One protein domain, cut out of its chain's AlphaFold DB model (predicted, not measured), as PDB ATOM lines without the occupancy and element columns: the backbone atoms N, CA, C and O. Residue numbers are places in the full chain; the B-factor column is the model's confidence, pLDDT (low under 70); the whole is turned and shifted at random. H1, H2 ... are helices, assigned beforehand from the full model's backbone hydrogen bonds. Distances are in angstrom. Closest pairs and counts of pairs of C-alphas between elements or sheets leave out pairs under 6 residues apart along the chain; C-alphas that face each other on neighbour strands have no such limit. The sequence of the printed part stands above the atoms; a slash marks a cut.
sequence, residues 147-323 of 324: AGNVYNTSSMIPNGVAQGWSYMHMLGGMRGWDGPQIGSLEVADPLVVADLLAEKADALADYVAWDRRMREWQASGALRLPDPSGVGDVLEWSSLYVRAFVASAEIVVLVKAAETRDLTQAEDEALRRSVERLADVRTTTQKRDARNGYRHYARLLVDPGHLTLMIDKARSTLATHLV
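AT A GLANCE: This is residues 147 to 323 of the 324 residues of an uncharacterized protein of Jiangella asiatica (UniProt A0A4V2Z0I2). Long helix H3 is the core, with H2 along one side, H4 and H6 on the other, and short H1 crossing it. The printed part, 177 residues with six named helices in order H1 to H6, is all helix and compact, with a radius of gyration of the C-alphas of 17.1 A. It spans 50 by 39 by 28 A.

IN THESE COORDINATES: H2, residues 190 to 219, runs 42.9 A from C-alpha 190 at (27.433, -28.005, 33.419). H3 is residues 234 to 258, H4 265 to 292, H1 161 to 170, H5 296 to 301, and H6 304 to 321, ending at (12.171, -34.440, 34.021).

HOW THE PARTS SIT: Hub H3 touches H2 in a hairpin, closest C-alphas Lys 200 and Val 246, 5.7 A. H3, H4 and H6 make an up-and-down bundle, each running against the one before. H1 touches H3 residues 249 to 256 alone, about perpendicular at 82 degrees. H5 is near H4. Every O i to N i+4 pair is within hydrogen-bond range except in H2, 24 of 26.

THE WHOLE: The printed part has no cut. Links H1 to H2 and H2 to H3 are long. Fifteen residues have pLDDT under 70, among them 175 to 183.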
ATOM      1  N   ALA A 147      27.219 -13.763  38.218       90.75
ATOM      2  CA  ALA A 147      28.481 -13.519  37.511       90.75
ATOM      3  C   ALA A 147      28.661 -12.035  37.121       90.75
ATOM      4  O   ALA A 147      29.110 -11.709  36.024       90.75
ATOM      5  N   GLY A 148      28.222 -11.122  37.998       89.12
ATOM      6  CA  GLY A 148      28.212  -9.672  37.763       89.12
ATOM      7  C   GLY A 148      27.066  -9.154  36.875       89.12
ATOM      8  O   GLY A 148      26.825  -7.946  36.812       89.12
ATOM      9  N   ASN A 149      26.285 -10.036  36.240       90.81
ATOM     10  CA  ASN A 149      25.117  -9.629  35.463       90.81
ATOM     11  C   ASN A 149      23.952  -9.214  36.368       90.81
ATOM     12  O   ASN A 149      23.622  -9.883  37.352       90.81
ATOM     13  N   VAL A 150      23.261  -8.139  35.991       91.31
ATOM     14  CA  VAL A 150      22.031  -7.713  36.666       91.31
ATOM     15  C   VAL A 150      20.884  -8.599  36.201       91.31
ATOM     16  O   VAL A 150      20.511  -8.581  35.029       91.31
ATOM     17  N   TYR A 151      20.308  -9.358  37.126       93.12
ATOM     18  CA  TYR A 151      19.139 -10.203  36.858       93.12
ATOM     19  C   TYR A 151      17.859  -9.666  37.510       93.12
ATOM     20  O   TYR A 151      16.756 -10.015  37.103       93.12
ATOM     21  N   ASN A 152      18.009  -8.806  38.519       93.69
ATOM     22  CA  ASN A 152      16.922  -8.180  39.259       93.69
ATOM     23  C   ASN A 152      16.436  -6.890  38.584       93.69
ATOM     24  O   ASN A 152      17.102  -6.332  37.713       93.69
ATOM     25  N   THR A 153      15.275  -6.391  39.015       91.06
ATOM     26  CA  THR A 153      14.760  -5.099  38.540       91.06
ATOM     27  C   THR A 153      14.785  -4.101  39.685       91.06
ATOM     28  O   THR A 153      13.900  -4.122  40.530       91.06
ATOM     29  N   SER A 154      15.792  -3.225  39.730       93.31
ATOM     30  CA  SER A 154      15.928  -2.214  40.793       93.31
ATOM     31  C   SER A 154      15.819  -2.828  42.194       93.31
ATOM     32  O   SER A 154      14.987  -2.404  42.981       93.31
ATOM     33  N   SER A 155      16.634  -3.841  42.505       95.38
ATOM     34  CA  SER A 155      16.631  -4.562  43.792       95.38
ATOM     35  C   SER A 155      15.390  -5.421  44.072       95.38
ATOM     36  O   SER A 155      15.312  -6.067  45.110       95.38
ATOM     37  N   MET A 156      14.421  -5.496  43.160       96.44
ATOM     38  CA  MET A 156      13.271  -6.392  43.313       96.44
ATOM     39  C   MET A 156      13.591  -7.781  42.766       96.44
ATOM     40  O   MET A 156      14.173  -7.901  41.680       96.44
ATOM     41  N   ILE A 157      13.140  -8.826  43.470       96.88
ATOM     42  CA  ILE A 157      13.149 -10.195  42.936       96.88
ATOM     43  C   ILE A 157      12.451 -10.201  41.566       96.88
ATOM     44  O   ILE A 157      11.375  -9.603  41.444       96.88
ATOM     45  N   PRO A 158      13.020 -10.854  40.533       96.06
ATOM     46  CA  PRO A 158      12.432 -10.813  39.203       96.06
ATOM     47  C   PRO A 158      11.028 -11.418  39.184       96.06
ATOM     48  O   PRO A 158      10.733 -12.400  39.867       96.06
ATOM     49  N   ASN A 159      10.178 -10.859  38.331       95.19
ATOM     50  CA  ASN A 159       8.840 -11.341  38.038       95.19
ATOM     51  C   ASN A 159       8.899 -12.583  37.126       95.19
ATOM     52  O   ASN A 159       8.576 -12.539  35.936       95.19
ATOM     53  N   GLY A 160       9.384 -13.689  37.688       96.31
ATOM     54  CA  GLY A 160       9.533 -14.975  37.012       96.31
ATOM     55  C   GLY A 160      10.857 -15.168  36.261       96.31
ATOM     56  O   GLY A 160      11.627 -14.234  36.016       96.31
ATOM     57  N   VAL A 161      11.111 -16.426  35.881       97.06
ATOM     58  CA  VAL A 161      12.394 -16.869  35.304       97.06
ATOM     59  C   VAL A 161      12.727 -16.141  34.005       97.06
ATOM     60  O   VAL A 161      13.861 -15.713  33.807       97.06
ATOM     61  N   ALA A 162      11.729 -15.966  33.134       95.00
ATOM     62  CA  ALA A 162      11.918 -15.331  31.834       95.00
ATOM     63  C   ALA A 162      12.425 -13.888  31.965       95.00
ATOM     64  O   ALA A 162      13.334 -13.500  31.233       95.00
ATOM     65  N   GLN A 163      11.885 -13.110  32.913       95.00
ATOM     66  CA  GLN A 163      12.351 -11.746  33.149       95.00
ATOM     67  C   GLN A 163      13.789 -11.746  33.669       95.00
ATOM     68  O   GLN A 163      14.625 -11.053  33.094       95.00
ATOM     69  N   GLY A 164      14.081 -12.541  34.706       95.12
ATOM     70  CA  GLY A 164      15.422 -12.595  35.298       95.12
ATOM     71  C   GLY A 164      16.494 -12.978  34.277       95.12
ATOM     72  O   GLY A 164      17.513 -12.301  34.154       95.12
ATOM     73  N   TRP A 165      16.223 -14.007  33.469       94.88
ATOM     74  CA  TRP A 165      17.119 -14.436  32.396       94.88
ATOM     75  C   TRP A 165      17.302 -13.366  31.315       94.88
ATOM     76  O   TRP A 165      18.419 -13.050  30.910       94.88
ATOM     77  N   SER A 166      16.198 -12.777  30.852       91.31
ATOM     78  CA  SER A 166      16.218 -11.759  29.800       91.31
ATOM     79  C   SER A 166      16.981 -10.500  30.227       91.31
ATOM     80  O   SER A 166      17.723  -9.931  29.423       91.31
ATOM     81  N   TYR A 167      16.864 -10.100  31.497       89.19
ATOM     82  CA  TYR A 167      17.616  -8.975  32.046       89.19
ATOM     83  C   TYR A 167      19.120  -9.212  31.948       89.19
ATOM     84  O   TYR A 167      19.802  -8.367  31.371       89.19
ATOM     85  N   MET A 168      19.618 -10.375  32.377       90.31
ATOM     86  CA  MET A 168      21.052 -10.681  32.325       90.31
ATOM     87  C   MET A 168      21.634 -10.685  30.904       90.31
ATOM     88  O   MET A 168      22.806 -10.380  30.734       90.31
ATOM     89  N   HIS A 169      20.841 -10.990  29.872       80.94
ATOM     90  CA  HIS A 169      21.324 -11.008  28.485       80.94
ATOM     91  C   HIS A 169      21.214  -9.669  27.749       80.94
ATOM     92  O   HIS A 169      21.984  -9.423  26.823       80.94
ATOM     93  N   MET A 170      20.247  -8.820  28.105       78.62
ATOM     94  CA  MET A 170      19.967  -7.593  27.348       78.62
ATOM     95  C   MET A 170      20.445  -6.339  28.080       78.62
ATOM     96  O   MET A 170      21.327  -5.610  27.620       78.62
ATOM     97  N   LEU A 171      19.813  -6.053  29.218       69.56
ATOM     98  CA  LEU A 171      19.965  -4.785  29.928       69.56
ATOM     99  C   LEU A 171      21.047  -4.871  31.007       69.56
ATOM    100  O   LEU A 171      21.810  -3.932  31.189       69.56
ATOM    101  N   GLY A 172      21.162  -6.011  31.667       69.12
ATOM    102  CA  GLY A 172      22.091  -6.285  32.752       69.12
ATOM    103  C   GLY A 172      23.289  -7.143  32.363       69.12
ATOM    104  O   GLY A 172      23.915  -7.694  33.259       69.12
ATOM    105  N   GLY A 173      23.601  -7.289  31.073       76.44
ATOM    106  CA  GLY A 173      24.735  -8.098  30.626       76.44
ATOM    107  C   GLY A 173      26.075  -7.374  30.747       76.44
ATOM    108  O   GLY A 173      26.252  -6.324  30.131       76.44
ATOM    109  N   MET A 174      27.028  -7.956  31.481       72.94
ATOM    110  CA  MET A 174      28.417  -7.468  31.561       72.94
ATOM    111  C   MET A 174      29.266  -7.858  30.345       72.94
ATOM    112  O   MET A 174      30.314  -7.254  30.099       72.94
ATOM    113  N   ARG A 175      28.820  -8.843  29.553       66.06
ATOM    114  CA  ARG A 175      29.530  -9.291  28.351       66.06
ATOM    115  C   ARG A 175      29.722  -8.115  27.385       66.06
ATOM    116  O   ARG A 175      28.752  -7.526  26.916       66.06
ATOM    117  N   GLY A 176      30.979  -7.797  27.077       62.75
ATOM    118  CA  GLY A 176      31.354  -6.671  26.211       62.75
ATOM    119  C   GLY A 176      31.731  -5.379  26.942       62.75
ATOM    120  O   GLY A 176      32.164  -4.441  26.277       62.75
ATOM    121  N   TRP A 177      31.620  -5.338  28.275       67.25
ATOM    122  CA  TRP A 177      32.087  -4.219  29.102       67.25
ATOM    123  C   TRP A 177      33.424  -4.523  29.789       67.25
ATOM    124  O   TRP A 177      34.336  -3.712  29.681       67.25
ATOM    125  N   ASP A 178      33.575  -5.712  30.388       57.97
ATOM    126  CA  ASP A 178      34.804  -6.149  31.072       57.97
ATOM    127  C   ASP A 178      35.326  -7.486  30.525       57.97
ATOM    128  O   ASP A 178      35.053  -8.561  31.056       57.97
ATOM    129  N   GLY A 179      36.115  -7.426  29.451       51.22
ATOM    130  CA  GLY A 179      36.828  -8.590  28.914       51.22
ATOM    131  C   GLY A 179      35.935  -9.773  28.471       51.22
ATOM    132  O   GLY A 179      34.708  -9.725  28.532       51.22
ATOM    133  N   PRO A 180      36.536 -10.853  27.942       46.97
ATOM    134  CA  PRO A 180      35.780 -11.940  27.312       46.97
ATOM    135  C   PRO A 180      35.210 -13.000  28.277       46.97
ATOM    136  O   PRO A 180      34.445 -13.841  27.813       46.97
ATOM    137  N   GLN A 181      35.569 -12.996  29.572       50.62
ATOM    138  CA  GLN A 181      35.198 -14.069  30.520       50.62
ATOM    139  C   GLN A 181      34.258 -13.652  31.665       50.62
ATOM    140  O   GLN A 181      33.661 -14.525  32.292       50.62
ATOM    141  N   ILE A 182      34.078 -12.355  31.938       59.75
ATOM    142  CA  ILE A 182      33.154 -11.903  32.987       59.75
ATOM    143  C   ILE A 182      31.716 -11.964  32.458       59.75
ATOM    144  O   ILE A 182      31.425 -11.534  31.338       59.75
ATOM    145  N   GLY A 183      30.812 -12.518  33.267       62.25
ATOM    146  CA  GLY A 183      29.387 -12.581  32.951       62.25
ATOM    147  C   GLY A 183      28.973 -13.685  31.979       62.25
ATOM    148  O   GLY A 183      27.940 -13.534  31.326       62.25
ATOM    149  N   SER A 184      29.737 -14.779  31.866       80.50
ATOM    150  CA  SER A 184      29.311 -15.958  31.096       80.50
ATOM    151  C   SER A 184      28.017 -16.564  31.658       80.50
ATOM    152  O   SER A 184      27.873 -16.733  32.866       80.50
ATOM    153  N   LEU A 185      27.085 -16.903  30.764       88.62
ATOM    154  CA  LEU A 185      25.781 -17.512  31.073       88.62
ATOM    155  C   LEU A 185      25.522 -18.739  30.183       88.62
ATOM    156  O   LEU A 185      24.377 -19.049  29.852       88.62
ATOM    157  N   GLU A 186      26.583 -19.420  29.745       90.94
ATOM    158  CA  GLU A 186      26.514 -20.588  28.858       90.94
ATOM    159  C   GLU A 186      26.010 -21.831  29.622       90.94
ATOM    160  O   GLU A 186      26.736 -22.790  29.844       90.94
ATOM    161  N   VAL A 187      24.742 -21.821  30.045       94.06
ATOM    162  CA  VAL A 187      24.122 -22.856  30.905       94.06
ATOM    163  C   VAL A 187      24.005 -24.245  30.264       94.06
ATOM    164  O   VAL A 187      23.723 -25.231  30.951       94.06
ATOM    165  N   ALA A 188      24.269 -24.340  28.961       93.50
ATOM    166  CA  ALA A 188      24.465 -25.613  28.276       93.50
ATOM    167  C   ALA A 188      25.725 -26.349  28.772       93.50
ATOM    168  O   ALA A 188      25.787 -27.571  28.660       93.50
ATOM    169  N   ASP A 189      26.696 -25.638  29.352       94.69
ATOM    170  CA  ASP A 189      27.868 -26.212  30.010       94.69
ATOM    171  C   ASP A 189      27.586 -26.443  31.513       94.69
ATOM    172  O   ASP A 189      27.359 -25.482  32.259       94.69
ATOM    173  N   PRO A 190      27.598 -27.700  31.998       94.69
ATOM    174  CA  PRO A 190      27.433 -28.005  33.419       94.69
ATOM    175  C   PRO A 190      28.492 -27.380  34.332       94.69
ATOM    176  O   PRO A 190      28.187 -27.107  35.490       94.69
ATOM    177  N   LEU A 191      29.712 -27.130  33.844       94.56
ATOM    178  CA  LEU A 191      30.754 -26.481  34.647       94.56
ATOM    179  C   LEU A 191      30.402 -25.018  34.922       94.56
ATOM    180  O   LEU A 191      30.496 -24.572  36.061       94.56
ATOM    181  N   VAL A 192      29.887 -24.306  33.915       94.44
ATOM    182  CA  VAL A 192      29.401 -22.927  34.087       94.44
ATOM    183  C   VAL A 192      28.245 -22.890  35.085       94.44
ATOM    184  O   VAL A 192      28.211 -22.028  35.957       94.44
ATOM    185  N   VAL A 193      27.304 -23.836  35.005       97.31
ATOM    186  CA  VAL A 193      26.208 -23.917  35.984       97.31
ATOM    187  C   VAL A 193      26.739 -24.188  37.392       97.31
ATOM    188  O   VAL A 193      26.298 -23.528  38.331       97.31
ATOM    189  N   ALA A 194      27.700 -25.099  37.547       96.94
ATOM    190  CA  ALA A 194      28.317 -25.380  38.838       96.94
ATOM    191  C   ALA A 194      28.979 -24.131  39.447       96.94
ATOM    192  O   ALA A 194      28.742 -23.848  40.621       96.94
ATOM    193  N   ASP A 195      29.713 -23.347  38.652       96.06
ATOM    194  CA  ASP A 195      30.351 -22.103  39.102       96.06
ATOM    195  C   ASP A 195      29.316 -21.049  39.532       96.06
ATOM    196  O   ASP A 195      29.444 -20.433  40.593       96.06
ATOM    197  N   LEU A 196      28.241 -20.876  38.752       96.31
ATOM    198  CA  LEU A 196      27.153 -19.949  39.085       96.31
ATOM    199  C   LEU A 196      26.425 -20.350  40.375       96.31
ATOM    200  O   LEU A 196      26.033 -19.482  41.155       96.31
ATOM    201  N   LEU A 197      26.230 -21.650  40.615       98.31
ATOM    202  CA  LEU A 197      25.634 -22.148  41.857       98.31
ATOM    203  C   LEU A 197      26.596 -22.018  43.044       98.31
ATOM    204  O   LEU A 197      26.155 -21.663  44.139       98.31
ATOM    205  N   ALA A 198      27.893 -22.262  42.839       98.25
ATOM    206  CA  ALA A 198      28.919 -22.091  43.863       98.25
ATOM    207  C   ALA A 198      29.006 -20.632  44.329       98.25
ATOM    208  O   ALA A 198      28.970 -20.381  45.530       98.25
ATOM    209  N   GLU A 199      28.972 -19.664  43.401       97.56
ATOM    210  CA  GLU A 199      28.906 -18.231  43.727       97.56
ATOM    211  C   GLU A 199      27.776 -17.931  44.729       97.56
ATOM    212  O   GLU A 199      27.983 -17.214  45.712       97.56
ATOM    213  N   LYS A 200      26.583 -18.501  44.503       98.38
ATOM    214  CA  LYS A 200      25.409 -18.302  45.367       98.38
ATOM    215  C   LYS A 200      25.517 -19.016  46.702       98.38
ATOM    216  O   LYS A 200      25.127 -18.441  47.722       98.38
ATOM    217  N   ALA A 201      26.034 -20.238  46.700       98.44
ATOM    218  CA  ALA A 201      26.259 -21.000  47.918       98.44
ATOM    219  C   ALA A 201      27.259 -20.279  48.833       98.44
ATOM    220  O   ALA A 201      26.959 -20.068  50.011       98.44
ATOM    221  N   ASP A 202      28.381 -19.824  48.276       98.56
ATOM    222  CA  ASP A 202      29.420 -19.099  49.005       98.56
ATOM    223  C   ASP A 202      28.893 -17.756  49.521       98.56
ATOM    224  O   ASP A 202      29.064 -17.432  50.693       98.56
ATOM    225  N   ALA A 203      28.171 -16.996  48.690       98.44
ATOM    226  CA  ALA A 203      27.581 -15.725  49.109       98.44
ATOM    227  C   ALA A 203      26.585 -15.893  50.264       98.44
ATOM    228  O   ALA A 203      26.574 -15.090  51.198       98.44
ATOM    229  N   LEU A 204      25.756 -16.942  50.226       98.75
ATOM    230  CA  LEU A 204      24.827 -17.238  51.313       98.75
ATOM    231  C   LEU A 204      25.568 -17.654  52.589       98.75
ATOM    232  O   LEU A 204      25.191 -17.211  53.674       98.75
ATOM    233  N   ALA A 205      26.603 -18.488  52.476       98.69
ATOM    234  CA  ALA A 205      27.403 -18.929  53.615       98.69
ATOM    235  C   ALA A 205      28.122 -17.749  54.290       98.69
ATOM    236  O   ALA A 205      28.020 -17.577  55.509       98.69
ATOM    237  N   ASP A 206      28.767 -16.894  53.495       98.81
ATOM    238  CA  ASP A 206      29.455 -15.698  53.975       98.81
ATOM    239  C   ASP A 206      28.469 -14.715  54.613       98.81
ATOM    240  O   ASP A 206      28.725 -14.195  55.703       98.81
ATOM    241  N   TYR A 207      27.298 -14.515  53.995       98.75
ATOM    242  CA  TYR A 207      26.246 -13.682  54.572       98.75
ATOM    243  C   TYR A 207      25.761 -14.221  55.921       98.75
ATOM    244  O   TYR A 207      25.608 -13.450  56.861       98.75
ATOM    245  N   VAL A 208      25.543 -15.531  56.058       98.62
ATOM    246  CA  VAL A 208      25.124 -16.139  57.336       98.62
ATOM    247  C   VAL A 208      26.193 -15.941  58.417       98.62
ATOM    248  O   VAL A 208      25.867 -15.635  59.567       98.62
ATOM    249  N   ALA A 209      27.473 -16.078  58.065       98.56
ATOM    250  CA  ALA A 209      28.576 -15.833  58.989       98.56
ATOM    251  C   ALA A 209      28.677 -14.353  59.402       98.56
ATOM    252  O   ALA A 209      28.980 -14.053  60.562       98.56
ATOM    253  N   TRP A 210      28.418 -13.435  58.471       98.50
ATOM    254  CA  TRP A 210      28.321 -11.997  58.717       98.50
ATOM    255  C   TRP A 210      27.117 -11.640  59.606       98.50
ATOM    256  O   TRP A 210      27.306 -11.043  60.665       98.50
ATOM    257  N   ASP A 211      25.910 -12.088  59.251       98.25
ATOM    258  CA  ASP A 211      24.656 -11.811  59.971       98.25
ATOM    259  C   ASP A 211      24.739 -12.281  61.426       98.25
ATOM    260  O   ASP A 211      24.343 -11.559  62.337       98.25
ATOM    261  N   ARG A 212      25.350 -13.446  61.681       98.19
ATOM    262  CA  ARG A 212      25.583 -13.933  63.048       98.19
ATOM    263  C   ARG A 212      26.392 -12.942  63.891       98.19
ATOM    264  O   ARG A 212      25.975 -12.624  65.000       98.19
ATOM    265  N   ARG A 213      27.518 -12.441  63.368       98.06
ATOM    266  CA  ARG A 213      28.364 -11.458  64.069       98.06
ATOM    267  C   ARG A 213      27.616 -10.139  64.266       98.06
ATOM    268  O   ARG A 213      27.657  -9.558  65.343       98.06
ATOM    269  N   MET A 214      26.859  -9.697  63.265       97.62
ATOM    270  CA  MET A 214      26.028  -8.495  63.365       97.62
ATOM    271  C   MET A 214      24.923  -8.607  64.418       97.62
ATOM    272  O   MET A 214      24.645  -7.643  65.131       97.62
ATOM    273  N   ARG A 215      24.326  -9.790  64.577       96.62
ATOM    274  CA  ARG A 215      23.328 -10.046  65.622       96.62
ATOM    275  C   ARG A 215      23.906  -9.983  67.029       96.62
ATOM    276  O   ARG A 215      23.187  -9.571  67.933       96.62
ATOM    277  N   GLU A 216      25.176 -10.334  67.225       96.75
ATOM    278  CA  GLU A 216      25.857 -10.159  68.517       96.75
ATOM    279  C   GLU A 216      25.934  -8.667  68.890       96.75
ATOM    280  O   GLU A 216      25.594  -8.291  70.013       96.75
ATOM    281  N   TRP A 217      26.256  -7.800  67.923       96.31
ATOM    282  CA  TRP A 217      26.228  -6.342  68.098       96.31
ATOM    283  C   TRP A 217      24.812  -5.776  68.278       96.31
ATOM    284  O   TRP A 217      24.602  -4.856  69.068       96.31
ATOM    285  N   GLN A 218      23.810  -6.318  67.578       95.44
ATOM    286  CA  GLN A 218      22.415  -5.920  67.795       95.44
ATOM    287  C   GLN A 218      21.953  -6.288  69.213       95.44
ATOM    288  O   GLN A 218      21.332  -5.471  69.893       95.44
ATOM    289  N   ALA A 219      22.289  -7.492  69.685       95.38
ATOM    290  CA  ALA A 219      21.912  -7.984  71.006       95.38
ATOM    291  C   ALA A 219      22.593  -7.223  72.155       95.38
ATOM    292  O   ALA A 219      22.008  -7.106  73.231       95.38
ATOM    293  N   SER A 220      23.791  -6.668  71.935       95.12
ATOM    294  CA  SER A 220      24.469  -5.812  72.919       95.12
ATOM    295  C   SER A 220      23.871  -4.402  73.025       95.12
ATOM    296  O   SER A 220      24.254  -3.639  73.910       95.12
ATOM    297  N   GLY A 221      22.932  -4.038  72.141       94.31
ATOM    298  CA  GLY A 221      22.358  -2.693  72.061       94.31
ATOM    299  C   GLY A 221      23.258  -1.676  71.351       94.31
ATOM    300  O   GLY A 221      22.949  -0.482  71.348       94.31
ATOM    301  N   ALA A 222      24.355  -2.132  70.736       95.19
ATOM    302  CA  ALA A 222      25.278  -1.277  69.999       95.19
ATOM    303  C   ALA A 222      24.684  -0.757  68.682       95.19
ATOM    304  O   ALA A 222      25.087   0.313  68.228       95.19
ATOM    305  N   LEU A 223      23.730  -1.482  68.085       95.56
ATOM    306  CA  LEU A 223      23.125  -1.143  66.793       95.56
ATOM    307  C   LEU A 223      21.712  -0.574  66.933       95.56
ATOM    308  O   LEU A 223      20.883  -1.089  67.684       95.56
ATOM    309  N   ARG A 224      21.422   0.451  66.132       93.44
ATOM    310  CA  ARG A 224      20.103   1.072  65.964       93.44
ATOM    311  C   ARG A 224      19.837   1.271  64.477       93.44
ATOM    312  O   ARG A 224      20.030   2.352  63.929       93.44
ATOM    313  N   LEU A 225      19.438   0.192  63.810       93.88
ATOM    314  CA  LEU A 225      19.153   0.233  62.380       93.88
ATOM    315  C   LEU A 225      17.864   1.026  62.101       93.88
ATOM    316  O   LEU A 225      16.855   0.785  62.769       93.88
ATOM    317  N   PRO A 226      17.872   1.949  61.124       92.81
ATOM    318  CA  PRO A 226      16.669   2.658  60.718       92.81
ATOM    319  C   PRO A 226      15.678   1.689  60.066       92.81
ATOM    320  O   PRO A 226      16.034   0.928  59.167       92.81
ATOM    321  N   ASP A 227      14.417   1.750  60.495       91.25
ATOM    322  CA  ASP A 227      13.326   0.948  59.938       91.25
ATOM    323  C   ASP A 227      12.163   1.837  59.463       91.25
ATOM    324  O   ASP A 227      11.072   1.836  60.042       91.25
ATOM    325  N   PRO A 228      12.350   2.607  58.379       84.56
ATOM    326  CA  PRO A 228      11.256   3.384  57.806       84.56
ATOM    327  C   PRO A 228      10.181   2.475  57.193       84.56
ATOM    328  O   PRO A 228       9.080   2.933  56.888       84.56
ATOM    329  N   SER A 229      10.486   1.192  56.981       83.25
ATOM    330  CA  SER A 229       9.606   0.197  56.368       83.25
ATOM    331  C   SER A 229       8.631  -0.443  57.346       83.25
ATOM    332  O   SER A 229       7.635  -1.013  56.899       83.25
ATOM    333  N   GLY A 230       8.894  -0.363  58.648       85.38
ATOM    334  CA  GLY A 230       8.160  -1.121  59.656       85.38
ATOM    335  C   GLY A 230       8.385  -2.633  59.540       85.38
ATOM    336  O   GLY A 230       7.485  -3.405  59.873       85.38
ATOM    337  N   VAL A 231       9.537  -3.077  59.018       85.94
ATOM    338  CA  VAL A 231       9.878  -4.513  58.948       85.94
ATOM    339  C   VAL A 231      10.251  -5.095  60.318       85.94
ATOM    340  O   VAL A 231      10.289  -6.318  60.476       85.94
ATOM    341  N   GLY A 232      10.465  -4.240  61.320       89.50
ATOM    342  CA  GLY A 232      10.859  -4.587  62.677       89.50
ATOM    343  C   GLY A 232      12.355  -4.868  62.758       89.50
ATOM    344  O   GLY A 232      13.170  -3.954  62.827       89.50
ATOM    345  N   ASP A 233      12.724  -6.147  62.763       92.56
ATOM    346  CA  ASP A 233      14.128  -6.561  62.760       92.56
ATOM    347  C   ASP A 233      14.698  -6.465  61.332       92.56
ATOM    348  O   ASP A 233      14.439  -7.317  60.474       92.56
ATOM    349  N   VAL A 234      15.473  -5.404  61.078       94.62
ATOM    350  CA  VAL A 234      16.103  -5.118  59.777       94.62
ATOM    351  C   VAL A 234      17.127  -6.187  59.382       94.62
ATOM    352  O   VAL A 234      17.215  -6.524  58.198       94.62
ATOM    353  N   LEU A 235      17.873  -6.772  60.327       96.00
ATOM    354  CA  LEU A 235      18.813  -7.859  60.016       96.00
ATOM    355  C   LEU A 235      18.060  -9.135  59.639       96.00
ATOM    356  O   LEU A 235      18.413  -9.826  58.687       96.00
ATOM    357  N   GLU A 236      16.976  -9.455  60.347       94.56
ATOM    358  CA  GLU A 236      16.115 -10.582  59.974       94.56
ATOM    359  C   GLU A 236      15.459 -10.383  58.604       94.56
ATOM    360  O   GLU A 236      15.424 -11.310  57.793       94.56
ATOM    361  N   TRP A 237      14.989  -9.170  58.305       95.19
ATOM    362  CA  TRP A 237      14.496  -8.837  56.971       95.19
ATOM    363  C   TRP A 237      15.583  -8.994  55.902       95.19
ATOM    364  O   TRP A 237      15.340  -9.603  54.859       95.19
ATOM    365  N   SER A 238      16.793  -8.511  56.177       96.94
ATOM    366  CA  SER A 238      17.944  -8.645  55.281       96.94
ATOM    367  C   SER A 238      18.268 -10.113  54.991       96.94
ATOM    368  O   SER A 238      18.514 -10.471  53.841       96.94
ATOM    369  N   SER A 239      18.155 -10.988  55.991       97.44
ATOM    370  CA  SER A 239      18.324 -12.432  55.813       97.44
ATOM    371  C   SER A 239      17.263 -13.038  54.890       97.44
ATOM    372  O   SER A 239      17.591 -13.811  53.987       97.44
ATOM    373  N   LEU A 240      15.991 -12.646  55.032       96.81
ATOM    374  CA  LEU A 240      14.931 -13.071  54.107       96.81
ATOM    375  C   LEU A 240      15.193 -12.587  52.678       96.81
ATOM    376  O   LEU A 240      15.031 -13.356  51.729       96.81
ATOM    377  N   TYR A 241      15.622 -11.336  52.536       98.00
ATOM    378  CA  TYR A 241      15.949 -10.718  51.257       98.00
ATOM    379  C   TYR A 241      17.103 -11.446  50.548       98.00
ATOM    380  O   TYR A 241      16.949 -11.867  49.401       98.00
ATOM    381  N   VAL A 242      18.209 -11.718  51.249       98.62
ATOM    382  CA  VAL A 242      19.351 -12.481  50.712       98.62
ATOM    383  C   VAL A 242      18.939 -13.894  50.307       98.62
ATOM    384  O   VAL A 242      19.259 -14.344  49.206       98.62
ATOM    385  N   ARG A 243      18.176 -14.594  51.156       98.56
ATOM    386  CA  ARG A 243      17.684 -15.948  50.855       98.56
ATOM    387  C   ARG A 243      16.779 -15.973  49.622       98.56
ATOM    388  O   ARG A 243      16.870 -16.922  48.842       98.56
ATOM    389  N   ALA A 244      15.930 -14.957  49.438       98.44
ATOM    390  CA  ALA A 244      15.092 -14.817  48.248       98.44
ATOM    391  C   ALA A 244      15.937 -14.613  46.986       98.44
ATOM    392  O   ALA A 244      15.707 -15.277  45.974       98.44
ATOM    393  N   PHE A 245      16.925 -13.718  47.051       98.56
ATOM    394  CA  PHE A 245      17.824 -13.434  45.935       98.56
ATOM    395  C   PHE A 245      18.598 -14.685  45.517       98.56
ATOM    396  O   PHE A 245      18.467 -15.137  44.382       98.56
ATOM    397  N   VAL A 246      19.282 -15.332  46.460       98.62
ATOM    398  CA  VAL A 246      20.035 -16.567  46.210       98.62
ATOM    399  C   VAL A 246      19.156 -17.651  45.582       98.62
ATOM    400  O   VAL A 246      19.465 -18.136  44.498       98.62
ATOM    401  N   ALA A 247      18.016 -17.981  46.199       98.69
ATOM    402  CA  ALA A 247      17.141 -19.030  45.675       98.69
ATOM    403  C   ALA A 247      16.540 -18.682  44.304       98.69
ATOM    404  O   ALA A 247      16.411 -19.555  43.449       98.69
ATOM    405  N   SER A 248      16.168 -17.419  44.075       98.56
ATOM    406  CA  SER A 248      15.623 -16.994  42.780       98.56
ATOM    407  C   SER A 248      16.671 -17.037  41.668       98.56
ATOM    408  O   SER A 248      16.342 -17.445  40.557       98.56
ATOM    409  N   ALA A 249      17.926 -16.679  41.955       98.31
ATOM    410  CA  ALA A 249      19.019 -16.771  40.994       98.31
ATOM    411  C   ALA A 249      19.332 -18.229  40.627       98.31
ATOM    412  O   ALA A 249      19.410 -18.552  39.443       98.31
ATOM    413  N   GLU A 250      19.434 -19.117  41.623       98.62
ATOM    414  CA  GLU A 250      19.620 -20.558  41.402       98.62
ATOM    415  C   GLU A 250      18.488 -21.133  40.535       98.62
ATOM    416  O   GLU A 250      18.753 -21.815  39.547       98.62
ATOM    417  N   ILE A 251      17.225 -20.797  40.843       98.75
ATOM    418  CA  ILE A 251      16.060 -21.211  40.043       98.75
ATOM    419  C   ILE A 251      16.179 -20.718  38.600       98.75
ATOM    420  O   ILE A 251      15.944 -21.494  37.678       98.75
ATOM    421  N   VAL A 252      16.534 -19.446  38.387       98.44
ATOM    422  CA  VAL A 252      16.691 -18.886  37.038       98.44
ATOM    423  C   VAL A 252      17.736 -19.671  36.249       98.44
ATOM    424  O   VAL A 252      17.447 -20.089  35.131       98.44
ATOM    425  N   VAL A 253      18.914 -19.910  36.826       98.19
ATOM    426  CA  VAL A 253      20.008 -20.637  36.163       98.19
ATOM    427  C   VAL A 253      19.604 -22.080  35.853       98.19
ATOM    428  O   VAL A 253      19.723 -22.518  34.711       98.19
ATOM    429  N   LEU A 254      19.076 -22.806  36.838       98.56
ATOM    430  CA  LEU A 254      18.759 -24.231  36.718       98.56
ATOM    431  C   LEU A 254      17.589 -24.499  35.772       98.56
ATOM    432  O   LEU A 254      17.654 -25.411  34.953       98.56
ATOM    433  N   VAL A 255      16.537 -23.678  35.820       98.25
ATOM    434  CA  VAL A 255      15.426 -23.782  34.862       98.25
ATOM    435  C   VAL A 255      15.913 -23.516  33.440       98.25
ATOM    436  O   VAL A 255      15.458 -24.156  32.496       98.25
ATOM    437  N   LYS A 256      16.849 -22.584  33.261       97.25
ATOM    438  CA  LYS A 256      17.402 -22.272  31.943       97.25
ATOM    439  C   LYS A 256      18.361 -23.344  31.439       97.25
ATOM    440  O   LYS A 256      18.331 -23.630  30.247       97.25
ATOM    441  N   ALA A 257      19.124 -23.982  32.322       97.25
ATOM    442  CA  ALA A 257      19.906 -25.171  31.993       97.25
ATOM    443  C   ALA A 257      18.996 -26.321  31.521       97.25
ATOM    444  O   ALA A 257      19.224 -26.861  30.439       97.25
ATOM    445  N   ALA A 258      17.914 -26.599  32.256       97.19
ATOM    446  CA  ALA A 258      16.912 -27.623  31.935       97.19
ATOM    447  C   ALA A 258      16.231 -27.431  30.564       97.19
ATOM    448  O   ALA A 258      15.832 -28.391  29.913       97.19
ATOM    449  N   GLU A 259      16.103 -26.187  30.096       95.44
ATOM    450  CA  GLU A 259      15.568 -25.887  28.760       95.44
ATOM    451  C   GLU A 259      16.564 -26.197  27.624       95.44
ATOM    452  O   GLU A 259      16.172 -26.222  26.458       95.44
ATOM    453  N   THR A 260      17.842 -26.415  27.944       94.88
ATOM    454  CA  THR A 260      18.916 -26.654  26.962       94.88
ATOM    455  C   THR A 260      19.490 -28.065  27.009       94.88
ATOM    456  O   THR A 260      20.054 -28.524  26.018       94.88
ATOM    457  N   ARG A 261      19.364 -28.749  28.149       94.81
ATOM    458  CA  ARG A 261      19.905 -30.085  28.405       94.81
ATOM    459  C   ARG A 261      19.223 -30.716  29.614       94.81
ATOM    460  O   ARG A 261      18.610 -30.017  30.416       94.81
ATOM    461  N   ASP A 262      19.425 -32.015  29.795       95.00
ATOM    462  CA  ASP A 262      19.057 -32.671  31.044       95.00
ATOM    463  C   ASP A 262      19.923 -32.169  32.205       95.00
ATOM    464  O   ASP A 262      21.134 -31.937  32.075       95.00
ATOM    465  N   LEU A 263      19.275 -31.980  33.354       95.94
ATOM    466  CA  LEU A 263      19.962 -31.648  34.590       95.94
ATOM    467  C   LEU A 263      20.679 -32.881  35.134       95.94
ATOM    468  O   LEU A 263      20.167 -34.000  35.110       95.94
ATOM    469  N   THR A 264      21.866 -32.664  35.686       95.75
ATOM    470  CA  THR A 264      22.525 -33.666  36.521       95.75
ATOM    471  C   THR A 264      21.724 -33.885  37.807       95.75
ATOM    472  O   THR A 264      20.977 -33.014  38.255       95.75
ATOM    473  N   GLN A 265      21.934 -35.023  38.471       95.06
ATOM    474  CA  GLN A 265      21.292 -35.303  39.760       95.06
ATOM    475  C   GLN A 265      21.566 -34.202  40.803       95.06
ATOM    476  O   GLN A 265      20.683 -33.852  41.581       95.06
ATOM    477  N   ALA A 266      22.779 -33.642  40.822       96.62
ATOM    478  CA  ALA A 266      23.146 -32.577  41.752       96.62
ATOM    479  C   ALA A 266      22.398 -31.262  41.467       96.62
ATOM    480  O   ALA A 266      21.991 -30.578  42.407       96.62
ATOM    481  N   GLU A 267      22.194 -30.927  40.192       97.94
ATOM    482  CA  GLU A 267      21.455 -29.738  39.748       97.94
ATOM    483  C   GLU A 267      19.951 -29.861  40.005       97.94
ATOM    484  O   GLU A 267      19.326 -28.916  40.476       97.94
ATOM    485  N   ASP A 268      19.380 -31.035  39.751       97.50
ATOM    486  CA  ASP A 268      17.980 -31.346  40.047       97.50
ATOM    487  C   ASP A 268      17.694 -31.242  41.560       97.50
ATOM    488  O   ASP A 268      16.724 -30.614  41.995       97.50
ATOM    489  N   GLU A 269      18.607 -31.758  42.385       97.50
ATOM    490  CA  GLU A 269      18.545 -31.648  43.843       97.50
ATOM    491  C   GLU A 269      18.746 -30.193  44.313       97.50
ATOM    492  O   GLU A 269      18.051 -29.718  45.211       97.50
ATOM    493  N   ALA A 270      19.640 -29.435  43.668       98.25
ATOM    494  CA  ALA A 270      19.780 -28.001  43.921       98.25
ATOM    495  C   ALA A 270      18.482 -27.241  43.609       98.25
ATOM    496  O   ALA A 270      18.035 -26.458  44.446       98.25
ATOM    497  N   LEU A 271      17.825 -27.533  42.482       98.62
ATOM    498  CA  LEU A 271      16.573 -26.884  42.089       98.62
ATOM    499  C   LEU A 271      15.461 -27.139  43.115       98.62
ATOM    500  O   LEU A 271      14.745 -26.205  43.485       98.62
ATOM    501  N   ARG A 272      15.343 -28.373  43.631       98.50
ATOM    502  CA  ARG A 272      14.401 -28.694  44.720       98.50
ATOM    503  C   ARG A 272      14.676 -27.866  45.973       98.50
ATOM    504  O   ARG A 272      13.757 -27.221  46.483       98.50
ATOM    505  N   ARG A 273      15.932 -27.808  46.426       98.50
ATOM    506  CA  ARG A 273      16.312 -27.006  47.603       98.50
ATOM    507  C   ARG A 273      16.034 -25.517  47.411       98.50
ATOM    508  O   ARG A 273      15.555 -24.866  48.340       98.50
ATOM    509  N   SER A 274      16.294 -24.965  46.226       98.69
ATOM    510  CA  SER A 274      15.997 -23.559  45.925       98.69
ATOM    511  C   SER A 274      14.490 -23.284  45.963       98.69
ATOM    512  O   SER A 274      14.067 -22.271  46.523       98.69
ATOM    513  N   VAL A 275      13.663 -24.206  45.452       98.69
ATOM    514  CA  VAL A 275      12.193 -24.125  45.543       98.69
ATOM    515  C   VAL A 275      11.720 -24.124  46.994       98.69
ATOM    516  O   VAL A 275      10.895 -23.287  47.365       98.69
ATOM    517  N   GLU A 276      12.233 -25.032  47.823       98.50
ATOM    518  CA  GLU A 276      11.885 -25.103  49.247       98.50
ATOM    519  C   GLU A 276      12.288 -23.830  49.990       98.50
ATOM    520  O   GLU A 276      11.475 -23.244  50.711       98.50
ATOM    521  N   ARG A 277      13.513 -23.342  49.754       98.44
ATOM    522  CA  ARG A 277      14.012 -22.099  50.352       98.44
ATOM    523  C   ARG A 277      13.134 -20.911  49.972       98.44
ATOM    524  O   ARG A 277      12.768 -20.128  50.847       98.44
ATOM    525  N   LEU A 278      12.774 -20.775  48.695       98.12
ATOM    526  CA  LEU A 278      11.950 -19.662  48.224       98.12
ATOM    527  C   LEU A 278      10.507 -19.753  48.741       98.12
ATOM    528  O   LEU A 278       9.901 -18.732  49.074       98.12
ATOM    529  N   ALA A 279       9.965 -20.969  48.863       98.44
ATOM    530  CA  ALA A 279       8.649 -21.203  49.448       98.44
ATOM    531  C   ALA A 279       8.606 -20.824  50.936       98.44
ATOM    532  O   ALA A 279       7.644 -20.180  51.358       98.44
ATOM    533  N   ASP A 280       9.647 -21.159  51.706       98.25
ATOM    534  CA  ASP A 280       9.777 -20.744  53.108       98.25
ATOM    535  C   ASP A 280       9.840 -19.218  53.248       98.25
ATOM    536  O   ASP A 280       9.107 -18.637  54.054       98.25
ATOM    537  N   VAL A 281      10.646 -18.551  52.411       97.69
ATOM    538  CA  VAL A 281      10.714 -17.084  52.394       97.69
ATOM    539  C   VAL A 281       9.340 -16.490  52.096       97.69
ATOM    540  O   VAL A 281       8.873 -15.648  52.860       97.69
ATOM    541  N   ARG A 282       8.646 -16.975  51.057       97.00
ATOM    542  CA  ARG A 282       7.292 -16.523  50.703       97.00
ATOM    543  C   ARG A 282       6.312 -16.685  51.862       97.00
ATOM    544  O   ARG A 282       5.560 -15.766  52.172       97.00
ATOM    545  N   THR A 283       6.296 -17.850  52.506       96.56
ATOM    546  CA  THR A 283       5.403 -18.098  53.642       96.56
ATOM    547  C   THR A 283       5.737 -17.186  54.821       96.56
ATOM    548  O   THR A 283       4.827 -16.682  55.484       96.56
ATOM    549  N   THR A 284       7.019 -16.945  55.081       93.75
ATOM    550  CA  THR A 284       7.465 -16.064  56.162       93.75
ATOM    551  C   THR A 284       7.082 -14.610  55.899       93.75
ATOM    552  O   THR A 284       6.511 -13.968  56.785       93.75
ATOM    553  N   THR A 285       7.310 -14.095  54.688       91.56
ATOM    554  CA  THR A 285       6.942 -12.720  54.326       91.56
ATOM    555  C   THR A 285       5.428 -12.522  54.357       91.56
ATOM    556  O   THR A 285       4.963 -11.587  54.999       91.56
ATOM    557  N   GLN A 286       4.636 -13.456  53.819       91.44
ATOM    558  CA  GLN A 286       3.168 -13.403  53.898       91.44
ATOM    559  C   GLN A 286       2.646 -13.379  55.343       91.44
ATOM    560  O   GLN A 286       1.756 -12.596  55.674       91.44
ATOM    561  N   LYS A 287       3.205 -14.216  56.230       89.31
ATOM    562  CA  LYS A 287       2.823 -14.234  57.652       89.31
ATOM    563  C   LYS A 287       3.157 -12.919  58.352       89.31
ATOM    564  O   LYS A 287       2.368 -12.457  59.172       89.31
ATOM    565  N   ARG A 288       4.326 -12.341  58.065       85.56
ATOM    566  CA  ARG A 288       4.747 -11.046  58.621       85.56
ATOM    567  C   ARG A 288       3.847  -9.926  58.137       85.56
ATOM    568  O   ARG A 288       3.397  -9.117  58.942       85.56
ATOM    569  N   ASP A 289       3.549  -9.931  56.847       82.88
ATOM    570  CA  ASP A 289       2.722  -8.915  56.227       82.88
ATOM    571  C   ASP A 289       1.307  -8.886  56.815       82.88
ATOM    572  O   ASP A 289       0.790  -7.827  57.158       82.88
ATOM    573  N   ALA A 290       0.728 -10.067  57.048       82.56
ATOM    574  CA  ALA A 290      -0.574 -10.211  57.692       82.56
ATOM    575  C   ALA A 290      -0.597  -9.767  59.169       82.56
ATOM    576  O   ALA A 290      -1.662  -9.430  59.680       82.56
ATOM    577  N   ARG A 291       0.545  -9.805  59.872       74.62
ATOM    578  CA  ARG A 291       0.643  -9.470  61.307       74.62
ATOM    579  C   ARG A 291       0.960  -8.002  61.559       74.62
ATOM    580  O   ARG A 291       0.321  -7.388  62.405       74.62
ATOM    581  N   ASN A 292       1.960  -7.478  60.856       65.31
ATOM    582  CA  ASN A 292       2.568  -6.185  61.168       65.31
ATOM    583  C   ASN A 292       2.310  -5.130  60.087       65.31
ATOM    584  O   ASN A 292       2.445  -3.949  60.380       65.31
ATOM    585  N   GLY A 293       1.945  -5.539  58.863       70.06
ATOM    586  CA  GLY A 293       1.711  -4.632  57.740       70.06
ATOM    587  C   GLY A 293       2.885  -3.682  57.492       70.06
ATOM    588  O   GLY A 293       2.767  -2.483  57.736       70.06
ATOM    589  N   TYR A 294       4.019  -4.194  57.008       80.88
ATOM    590  CA  TYR A 294       5.124  -3.323  56.603       80.88
ATOM    591  C   TYR A 294       4.757  -2.517  55.347       80.88
ATOM    592  O   TYR A 294       3.876  -2.893  54.564       80.88
ATOM    593  N   ARG A 295       5.421  -1.371  55.156       84.25
ATOM    594  CA  ARG A 295       5.126  -0.450  54.051       84.25
ATOM    595  C   ARG A 295       5.329  -1.130  52.693       84.25
ATOM    596  O   ARG A 295       6.149  -2.034  52.531       84.25
ATOM    597  N   HIS A 296       4.589  -0.650  51.696       85.25
ATOM    598  CA  HIS A 296       4.504  -1.258  50.365       85.25
ATOM    599  C   HIS A 296       5.865  -1.525  49.694       85.25
ATOM    600  O   HIS A 296       6.013  -2.544  49.032       85.25
ATOM    601  N   TYR A 297       6.880  -0.681  49.891       87.38
ATOM    602  CA  TYR A 297       8.202  -0.876  49.286       87.38
ATOM    603  C   TYR A 297       8.960  -2.103  49.813       87.38
ATOM    604  O   TYR A 297       9.634  -2.770  49.035       87.38
ATOM    605  N   ALA A 298       8.788  -2.496  51.080       88.88
ATOM    606  CA  ALA A 298       9.345  -3.765  51.555       88.88
ATOM    607  C   ALA A 298       8.645  -4.964  50.884       88.88
ATOM    608  O   ALA A 298       9.296  -5.950  50.546       88.88
ATOM    609  N   ARG A 299       7.339  -4.859  50.581       89.19
ATOM    610  CA  ARG A 299       6.635  -5.877  49.777       89.19
ATOM    611  C   ARG A 299       7.176  -5.947  48.350       89.19
ATOM    612  O   ARG A 299       7.322  -7.045  47.844       89.19
ATOM    613  N   LEU A 300       7.508  -4.813  47.730       92.50
ATOM    614  CA  LEU A 300       8.047  -4.787  46.364       92.50
ATOM    615  C   LEU A 300       9.411  -5.486  46.252       92.50
ATOM    616  O   LEU A 300       9.650  -6.196  45.278       92.50
ATOM    617  N   LEU A 301      10.291  -5.324  47.249       94.25
ATOM    618  CA  LEU A 301      11.602  -5.986  47.253       94.25
ATOM    619  C   LEU A 301      11.482  -7.517  47.263       94.25
ATOM    620  O   LEU A 301      12.246  -8.190  46.573       94.25
ATOM    621  N   VAL A 302      10.519  -8.064  48.016       94.56
ATOM    622  CA  VAL A 302      10.286  -9.513  48.168       94.56
ATOM    623  C   VAL A 302       8.805  -9.838  47.932       94.56
ATOM    624  O   VAL A 302       8.086 -10.266  48.840       94.56
ATOM    625  N   ASP A 303       8.341  -9.608  46.703       94.00
ATOM    626  CA  ASP A 303       6.928  -9.739  46.332       94.00
ATOM    627  C   ASP A 303       6.471 -11.215  46.314       94.00
ATOM    628  O   ASP A 303       6.984 -12.007  45.515       94.00
ATOM    629  N   PRO A 304       5.486 -11.626  47.139       93.56
ATOM    630  CA  PRO A 304       5.037 -13.020  47.196       93.56
ATOM    631  C   PRO A 304       4.494 -13.582  45.873       93.56
ATOM    632  O   PRO A 304       4.547 -14.799  45.656       93.56
ATOM    633  N   GLY A 305       3.961 -12.724  45.000       95.25
ATOM    634  CA  GLY A 305       3.526 -13.076  43.654       95.25
ATOM    635  C   GLY A 305       4.715 -13.420  42.761       95.25
ATOM    636  O   GLY A 305       4.720 -14.491  42.152       95.25
ATOM    637  N   HIS A 306       5.765 -12.593  42.767       96.69
ATOM    638  CA  HIS A 306       7.012 -12.886  42.050       96.69
ATOM    639  C   HIS A 306       7.638 -14.206  42.528       96.69
ATOM    640  O   HIS A 306       8.008 -15.051  41.710       96.69
ATOM    641  N   LEU A 307       7.689 -14.433  43.851       97.31
ATOM    642  CA  LEU A 307       8.196 -15.693  44.412       97.31
ATOM    643  C   LEU A 307       7.367 -16.898  43.947       97.31
ATOM    644  O   LEU A 307       7.922 -17.950  43.642       97.31
ATOM    645  N   THR A 308       6.041 -16.750  43.869       97.75
ATOM    646  CA  THR A 308       5.141 -17.822  43.418       97.75
ATOM    647  C   THR A 308       5.391 -18.186  41.959       97.75
ATOM    648  O   THR A 308       5.549 -19.365  41.658       97.75
ATOM    649  N   LEU A 309       5.540 -17.199  41.073       97.69
ATOM    650  CA  LEU A 309       5.835 -17.450  39.659       97.69
ATOM    651  C   LEU A 309       7.168 -18.185  39.457       97.69
ATOM    652  O   LEU A 309       7.262 -19.075  38.610       97.69
ATOM    653  N   MET A 310       8.189 -17.850  40.252       97.62
ATOM    654  CA  MET A 310       9.471 -18.564  40.251       97.62
ATOM    655  C   MET A 310       9.311 -20.021  40.707       97.62
ATOM    656  O   MET A 310       9.772 -20.937  40.024       97.62
ATOM    657  N   ILE A 311       8.625 -20.240  41.834       98.50
ATOM    658  CA  ILE A 311       8.367 -21.572  42.402       98.50
ATOM    659  C   ILE A 311       7.594 -22.452  41.417       98.50
ATOM    660  O   ILE A 311       7.964 -23.607  41.201       98.50
ATOM    661  N   ASP A 312       6.532 -21.924  40.815       98.25
ATOM    662  CA  ASP A 312       5.652 -22.697  39.940       98.25
ATOM    663  C   ASP A 312       6.373 -23.111  38.652       98.25
ATOM    664  O   ASP A 312       6.292 -24.274  38.246       98.25
ATOM    665  N   LYS A 313       7.164 -22.212  38.051       98.06
ATOM    666  CA  LYS A 313       7.993 -22.550  36.884       98.06
ATOM    667  C   LYS A 313       9.052 -23.605  37.222       98.06
ATOM    668  O   LYS A 313       9.233 -24.546  36.448       98.06
ATOM    669  N   ALA A 314       9.720 -23.492  38.370       97.81
ATOM    670  CA  ALA A 314      10.698 -24.484  38.817       97.81
ATOM    671  C   ALA A 314      10.059 -25.867  39.039       97.81
ATOM    672  O   ALA A 314      10.570 -26.871  38.551       97.81
ATOM    673  N   ARG A 315       8.893 -25.924  39.693       97.75
ATOM    674  CA  ARG A 315       8.139 -27.173  39.901       97.75
ATOM    675  C   ARG A 315       7.666 -27.801  38.601       97.75
ATOM    676  O   ARG A 315       7.780 -29.012  38.443       97.75
ATOM    677  N   SER A 316       7.165 -26.989  37.670       96.94
ATOM    678  CA  SER A 316       6.794 -27.471  36.339       96.94
ATOM    679  C   SER A 316       7.993 -28.095  35.626       96.94
ATOM    680  O   SER A 316       7.834 -29.124  34.984       96.94
ATOM    681  N   THR A 317       9.177 -27.494  35.761       95.88
ATOM    682  CA  THR A 317      10.419 -28.000  35.157       95.88
ATOM    683  C   THR A 317      10.813 -29.347  35.772       95.88
ATOM    684  O   THR A 317      11.003 -30.318  35.046       95.88
ATOM    685  N   LEU A 318      10.818 -29.449  37.106       93.44
ATOM    686  CA  LEU A 318      11.078 -30.701  37.830       93.44
ATOM    687  C   LEU A 318      10.102 -31.827  37.443       93.44
ATOM    688  O   LEU A 318      10.500 -32.982  37.334       93.44
ATOM    689  N   ALA A 319       8.823 -31.504  37.226       90.50
ATOM    690  CA  ALA A 319       7.813 -32.491  36.853       90.50
ATOM    691  C   ALA A 319       8.036 -33.066  35.444       90.50
ATOM    692  O   ALA A 319       7.768 -34.243  35.221       90.50
ATOM    693  N   THR A 320       8.539 -32.265  34.501       84.62
ATOM    694  CA  THR A 320       8.825 -32.720  33.132       84.62
ATOM    695  C   THR A 320      10.016 -33.684  33.078       84.62
ATOM    696  O   THR A 320       9.981 -34.621  32.288       84.62
ATOM    697  N   HIS A 321      11.014 -33.531  33.955       67.31
ATOM    698  CA  HIS A 321      12.171 -34.440  34.021       67.31
ATOM    699  C   HIS A 321      11.877 -35.808  34.656       67.31
ATOM    700  O   HIS A 321      12.672 -36.722  34.492       67.31
ATOM    701  N   LEU A 322      10.750 -35.988  35.358       56.69
ATOM    702  CA  LEU A 322      10.369 -37.284  35.946       56.69
ATOM    703  C   LEU A 322       9.630 -38.214  34.964       56.69
ATOM    704  O   LEU A 322       9.309 -39.345  35.326       56.69
ATOM    705  N   VAL A 323       9.296 -37.728  33.764       51.25
ATOM    706  CA  VAL A 323       8.481 -38.451  32.768       51.25
ATOM    707  C   VAL A 323       9.323 -38.997  31.603       51.25
ATOM    708  O   VAL A 323       8.823 -39.818  30.835       51.25
TER     709      VAL A 323